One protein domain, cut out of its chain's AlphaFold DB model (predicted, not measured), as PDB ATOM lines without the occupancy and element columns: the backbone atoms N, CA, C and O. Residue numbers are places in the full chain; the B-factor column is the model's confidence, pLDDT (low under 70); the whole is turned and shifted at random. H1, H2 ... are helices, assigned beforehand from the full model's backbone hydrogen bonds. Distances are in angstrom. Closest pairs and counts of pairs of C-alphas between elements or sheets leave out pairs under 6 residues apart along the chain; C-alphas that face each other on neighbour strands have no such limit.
ATOM      1  N   ALA A 179      87.658  47.377   4.000       92.50
ATOM      2  CA  ALA A 179      86.832  47.271   2.792       92.50
ATOM      3  C   ALA A 179      85.733  46.190   2.861       92.50
ATOM      4  O   ALA A 179      84.839  46.180   2.022       92.50
ATOM      5  N   HIS A 180      85.808  45.263   3.821       93.94
ATOM      6  CA  HIS A 180      84.805  44.219   4.020       93.94
ATOM      7  C   HIS A 180      83.714  44.609   5.029       93.94
ATOM      8  O   HIS A 180      82.661  43.966   5.049       93.94
ATOM      9  N   LEU A 181      83.929  45.646   5.846       89.94
ATOM     10  CA  LEU A 181      82.912  46.151   6.770       89.94
ATOM     11  C   LEU A 181      81.748  46.754   5.970       89.94
ATOM     12  O   LEU A 181      81.961  47.524   5.035       89.94
ATOM     13  N   GLY A 182      80.517  46.355   6.296       87.44
ATOM     14  CA  GLY A 182      79.308  46.732   5.549       87.44
ATOM     15  C   GLY A 182      79.097  45.987   4.222       87.44
ATOM     16  O   GLY A 182      78.064  46.177   3.583       87.44
ATOM     17  N   VAL A 183      80.040  45.127   3.811       94.50
ATOM     18  CA  VAL A 183      79.932  44.286   2.603       94.50
ATOM     19  C   VAL A 183      79.704  42.824   2.970       94.50
ATOM     20  O   VAL A 183      78.850  42.172   2.373       94.50
ATOM     21  N   ILE A 184      80.462  42.302   3.940       95.69
ATOM     22  CA  ILE A 184      80.318  40.928   4.427       95.69
ATOM     23  C   ILE A 184      79.281  40.920   5.560       95.69
ATOM     24  O   ILE A 184      79.539  41.522   6.607       95.69
ATOM     25  N   PRO A 185      78.125  40.248   5.387       96.81
ATOM     26  CA  PRO A 185      77.118  40.150   6.441       96.81
ATOM     27  C   PRO A 185      77.693  39.507   7.708       96.81
ATOM     28  O   PRO A 185      78.377  38.488   7.618       96.81
ATOM     29  N   GLY A 186      77.406  40.082   8.878       95.50
ATOM     30  CA  GLY A 186      77.845  39.547  10.170       95.50
ATOM     31  C   GLY A 186      79.284  39.890  10.560       95.50
ATOM     32  O   GLY A 186      79.689  39.572  11.675       95.50
ATOM     33  N   LEU A 187      80.084  40.500   9.669       94.94
ATOM     34  CA  LEU A 187      81.482  40.794   9.988       94.94
ATOM     35  C   LEU A 187      81.592  41.847  11.091       94.94
ATOM     36  O   LEU A 187      82.377  41.634  12.005       94.94
ATOM     37  N   GLN A 188      80.819  42.939  11.020       94.06
ATOM     38  CA  GLN A 188      80.832  43.986  12.050       94.06
ATOM     39  C   GLN A 188      80.438  43.402  13.408       94.06
ATOM     40  O   GLN A 188      81.167  43.571  14.376       94.06
ATOM     41  N   GLU A 189      79.354  42.629  13.444       95.81
ATOM     42  CA  GLU A 189      78.853  41.976  14.649       95.81
ATOM     43  C   GLU A 189      79.879  41.001  15.240       95.81
ATOM     44  O   GLU A 189      80.010  40.899  16.457       95.81
ATOM     45  N   TYR A 190      80.638  40.303  14.390       95.44
ATOM     46  CA  TYR A 190      81.737  39.452  14.835       95.44
ATOM     47  C   TYR A 190      82.890  40.265  15.441       95.44
ATOM     48  O   TYR A 190      83.414  39.870  16.478       95.44
ATOM     49  N   VAL A 191      83.262  41.409  14.845       94.94
ATOM     50  CA  VAL A 191      84.289  42.298  15.420       94.94
ATOM     51  C   VAL A 191      83.842  42.826  16.776       94.94
ATOM     52  O   VAL A 191      84.591  42.711  17.742       94.94
ATOM     53  N   ASP A 192      82.619  43.355  16.843       95.25
ATOM     54  CA  ASP A 192      82.031  43.917  18.058       95.25
ATOM     55  C   ASP A 192      81.988  42.861  19.170       95.25
ATOM     56  O   ASP A 192      82.337  43.143  20.313       95.25
ATOM     57  N   PHE A 193      81.635  41.617  18.830       95.62
ATOM     58  CA  PHE A 193      81.672  40.499  19.766       95.62
ATOM     59  C   PHE A 193      83.093  40.194  20.257       95.62
ATOM     60  O   PHE A 193      83.289  40.036  21.461       95.62
ATOM     61  N   CYS A 194      84.087  40.145  19.363       94.38
ATOM     62  CA  CYS A 194      85.477  39.865  19.729       94.38
ATOM     63  C   CYS A 194      86.070  40.894  20.701       94.38
ATOM     64  O   CYS A 194      86.918  40.518  21.504       94.38
ATOM     65  N   VAL A 195      85.631  42.156  20.638       95.25
ATOM     66  CA  VAL A 195      86.096  43.236  21.531       95.25
ATOM     67  C   VAL A 195      85.098  43.586  22.640       95.25
ATOM     68  O   VAL A 195      85.305  44.553  23.368       95.25
ATOM     69  N   SER A 196      84.002  42.838  22.780       96.75
ATOM     70  CA  SER A 196      83.008  43.081  23.831       96.75
ATOM     71  C   SER A 196      83.574  42.808  25.224       96.75
ATOM     72  O   SER A 196      84.445  41.950  25.383       96.75
ATOM     73  N   ASP A 197      83.037  43.479  26.244       96.31
ATOM     74  CA  ASP A 197      83.421  43.238  27.643       96.31
ATOM     75  C   ASP A 197      83.191  41.772  28.048       96.31
ATOM     76  O   ASP A 197      84.032  41.169  28.712       96.31
ATOM     77  N   ASP A 198      82.102  41.165  27.563       96.12
ATOM     78  CA  ASP A 198      81.775  39.756  27.812       96.12
ATOM     79  C   ASP A 198      82.822  38.792  27.226       96.12
ATOM     80  O   ASP A 198      82.989  37.690  27.743       96.12
ATOM     81  N   MET A 199      83.516  39.171  26.145       95.69
ATOM     82  CA  MET A 199      84.533  38.336  25.496       95.69
ATOM     83  C   MET A 199      85.957  38.662  25.966       95.69
ATOM     84  O   MET A 199      86.696  37.765  26.382       95.69
ATOM     85  N   ALA A 200      86.338  39.935  25.860       95.19
ATOM     86  CA  ALA A 200      87.699  40.444  26.017       95.19
ATOM     87  C   ALA A 200      87.944  41.177  27.343       95.19
ATOM     88  O   ALA A 200      89.089  41.527  27.636       95.19
ATOM     89  N   GLY A 201      86.903  41.396  28.149       94.31
ATOM     90  CA  GLY A 201      87.032  41.956  29.487       94.31
ATOM     91  C   GLY A 201      87.780  41.026  30.457       94.31
ATOM     92  O   GLY A 201      88.034  39.856  30.149       94.31
ATOM     93  N   PRO A 202      88.126  41.526  31.655       91.00
ATOM     94  CA  PRO A 202      88.942  40.803  32.637       91.00
ATOM     95  C   PRO A 202      88.291  39.515  33.164       91.00
ATOM     96  O   PRO A 202      89.005  38.603  33.573       91.00
ATOM     97  N   ASP A 203      86.962  39.421  33.105       91.12
ATOM     98  CA  ASP A 203      86.187  38.247  33.528       91.12
ATOM     99  C   ASP A 203      85.680  37.405  32.336       91.12
ATOM    100  O   ASP A 203      84.923  36.447  32.513       91.12
ATOM    101  N   GLY A 204      86.072  37.767  31.110       92.56
ATOM    102  CA  GLY A 204      85.621  37.121  29.881       92.56
ATOM    103  C   GLY A 204      86.334  35.794  29.576       92.56
ATOM    104  O   GLY A 204      87.378  35.471  30.158       92.56
ATOM    105  N   PRO A 205      85.826  35.005  28.609       93.25
ATOM    106  CA  PRO A 205      86.454  33.768  28.160       93.25
ATOM    107  C   PRO A 205      87.921  33.923  27.750       93.25
ATOM    108  O   PRO A 205      88.707  33.018  28.011       93.25
ATOM    109  N   LEU A 206      88.321  35.045  27.136       91.81
ATOM    110  CA  LEU A 206      89.720  35.254  26.747       91.81
ATOM    111  C   LEU A 206      90.656  35.294  27.962       91.81
ATOM    112  O   LEU A 206      91.718  34.668  27.930       91.81
ATOM    113  N   ALA A 207      90.236  35.945  29.048       89.69
ATOM    114  CA  ALA A 207      90.969  35.937  30.309       89.69
ATOM    115  C   ALA A 207      91.012  34.532  30.931       89.69
ATOM    116  O   ALA A 207      92.071  34.067  31.357       89.69
ATOM    117  N   ALA A 208      89.897  33.794  30.880       85.75
ATOM    118  CA  ALA A 208      89.840  32.400  31.329       85.75
ATOM    119  C   ALA A 208      90.766  31.464  30.521       85.75
ATOM    120  O   ALA A 208      91.323  30.513  31.073       85.75
ATOM    121  N   TYR A 209      90.972  31.744  29.230       85.19
ATOM    122  CA  TYR A 209      91.940  31.044  28.375       85.19
ATOM    123  C   TYR A 209      93.386  31.529  28.542       85.19
ATOM    124  O   TYR A 209      94.305  30.963  27.948       85.19
ATOM    125  N   GLY A 210      93.602  32.530  29.392       84.38
ATOM    126  CA  GLY A 210      94.907  33.008  29.813       84.38
ATOM    127  C   GLY A 210      95.504  34.138  28.995       84.38
ATOM    128  O   GLY A 210      96.725  34.315  28.998       84.38
ATOM    129  N   LEU A 211      94.651  34.908  28.321       89.19
ATOM    130  CA  LEU A 211      95.007  36.233  27.829       89.19
ATOM    131  C   LEU A 211      94.868  37.272  28.944       89.19
ATOM    132  O   LEU A 211      94.131  37.086  29.908       89.19
ATOM    133  N   VAL A 212      95.587  38.380  28.806       91.12
ATOM    134  CA  VAL A 212      95.420  39.553  29.667       91.12
ATOM    135  C   VAL A 212      94.525  40.537  28.924       91.12
ATOM    136  O   VAL A 212      94.755  40.791  27.742       91.12
ATOM    137  N   SER A 213      93.480  41.025  29.594       92.69
ATOM    138  CA  SER A 213      92.552  42.001  29.016       92.69
ATOM    139  C   SER A 213      93.295  43.292  28.672       92.69
ATOM    140  O   SER A 213      94.149  43.741  29.440       92.69
ATOM    141  N   ASP A 214      92.982  43.861  27.510       91.56
ATOM    142  CA  ASP A 214      93.562  45.116  27.041       91.56
ATOM    143  C   ASP A 214      93.138  46.265  27.980       91.56
ATOM    144  O   ASP A 214      91.936  46.528  28.102       91.56
ATOM    145  N   PRO A 215      94.071  46.975  28.647       90.75
ATOM    146  CA  PRO A 215      93.714  48.137  29.466       90.75
ATOM    147  C   PRO A 215      93.051  49.253  28.643       90.75
ATOM    148  O   PRO A 215      92.322  50.074  29.202       90.75
ATOM    149  N   GLU A 216      93.265  49.277  27.326       92.31
ATOM    150  CA  GLU A 216      92.676  50.224  26.385       92.31
ATOM    151  C   GLU A 216      91.458  49.645  25.638       92.31
ATOM    152  O   GLU A 216      91.017  50.223  24.642       92.31
ATOM    153  N   LEU A 217      90.837  48.563  26.135       94.00
ATOM    154  CA  LEU A 217      89.710  47.892  25.467       94.00
ATOM    155  C   LEU A 217      88.583  48.861  25.070       94.00
ATOM    156  O   LEU A 217      88.057  48.778  23.963       94.00
ATOM    157  N   ALA A 218      88.251  49.827  25.929       95.75
ATOM    158  CA  ALA A 218      87.235  50.840  25.633       95.75
ATOM    159  C   ALA A 218      87.624  51.755  24.452       95.75
ATOM    160  O   ALA A 218      86.768  52.153  23.656       95.75
ATOM    161  N   ALA A 219      88.912  52.080  24.307       94.88
ATOM    162  CA  ALA A 219      89.413  52.826  23.156       94.88
ATOM    163  C   ALA A 219      89.353  51.962  21.887       94.88
ATOM    164  O   ALA A 219      88.864  52.427  20.854       94.88
ATOM    165  N   THR A 220      89.740  50.687  21.984       93.81
ATOM    166  CA  THR A 220      89.623  49.702  20.899       93.81
ATOM    167  C   THR A 220      88.169  49.550  20.429       93.81
ATOM    168  O   THR A 220      87.892  49.635  19.230       93.81
ATOM    169  N   GLN A 221      87.209  49.427  21.350       95.69
ATOM    170  CA  GLN A 221      85.770  49.386  21.054       95.69
ATOM    171  C   GLN A 221      85.300  50.652  20.317       95.69
ATOM    172  O   GLN A 221      84.588  50.566  19.313       95.69
ATOM    173  N   ALA A 222      85.733  51.837  20.761       95.88
ATOM    174  CA  ALA A 222      85.402  53.098  20.098       95.88
ATOM    175  C   ALA A 222      85.989  53.185  18.675       95.88
ATOM    176  O   ALA A 222      85.327  53.679  17.758       95.88
ATOM    177  N   MET A 223      87.204  52.673  18.465       93.56
ATOM    178  CA  MET A 223      87.830  52.600  17.141       93.56
ATOM    179  C   MET A 223      87.084  51.652  16.203       93.56
ATOM    180  O   MET A 223      86.843  52.017  15.048       93.56
ATOM    181  N   VAL A 224      86.675  50.479  16.698       93.44
ATOM    182  CA  VAL A 224      85.867  49.509  15.946       93.44
ATOM    183  C   VAL A 224      84.531  50.127  15.535       93.44
ATOM    184  O   VAL A 224      84.197  50.105  14.350       93.44
ATOM    185  N   ALA A 225      83.819  50.766  16.469       92.69
ATOM    186  CA  ALA A 225      82.538  51.419  16.195       92.69
ATOM    187  C   ALA A 225      82.659  52.562  15.168       92.69
ATOM    188  O   ALA A 225      81.767  52.768  14.345       92.69
ATOM    189  N   ALA A 226      83.774  53.298  15.183       92.50
ATOM    190  CA  ALA A 226      84.059  54.360  14.217       92.50
ATOM    191  C   ALA A 226      84.618  53.845  12.872       92.50
ATOM    192  O   ALA A 226      84.762  54.620  11.922       92.50
ATOM    193  N   GLY A 227      84.977  52.560  12.776       89.88
ATOM    194  CA  GLY A 227      85.714  52.009  11.639       89.88
ATOM    195  C   GLY A 227      87.078  52.678  11.432       89.88
ATOM    196  O   GLY A 227      87.536  52.817  10.290       89.88
TER     197      GLY A 227
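Overview. This is residues 179 to 227 of the 234 residues of the protein "PBP_domain domain-containing protein" of Tabrizicola sp. DRYC-M-16 (UniProt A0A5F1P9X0). The model is a long U: helices H1 and H4 run side by side in opposite ways, and the chain turns between them at one end through two short helices, H2 and H3. At the other end residues 182 to 187 stick out. The printed part has 49 residues with four named helices, in the order H1, H2, H3, H4, and no named strand; the class is all helix. It is only just loose, close to compact, with a radius of gyration of the C-alphas of 11.6 A, and elongated, spanning 33 by 19 by 13 A.

Along the chain. Start at residue 179 and go on to C-alpha 187 at (81.482, 40.794, 9.988), where H1, residues 187 to 194, begins; it is 10.6 A long from first to last C-alpha. Next come H2, residues 197 to 200, 5.4 A, and H3, residues 205 to 208, 4.8 A. Find C-alpha 217 at (89.710, 47.892, 25.467); from there H4, residues 217 to 226, runs 14.2 A to C-alpha 226 at (84.059, 54.360, 14.217).

Arrangement. Look first at H1 and H4, which touch at a shallow tilt of 9 degrees, opposite ways; their closest C-alphas, those of Asp 192 and Val 224, are 7.1 A apart. H2 is close to H1 but not clearly touching, with the closest C-alphas, Cys 194 and Ala 200, 6.7 A apart. H2 and H3 touch only at the corner by their link, where the C-alphas of Ala 200 and Leu 206 are closest at 5.6 A. H3 is apart from H1 and from H4. In H1 and H4 every O i to N i+4 pair is within hydrogen-bond range; H2 and H3 are too short for such a pair.

Size, cuts and confidence. The two C-alphas farthest apart, those of Val 183 and Gly 210, are 33.0 A apart. The printed part has no cut, and no link is long. Mean pLDDT of the printed part is 93.1, and no printed residue is under 70.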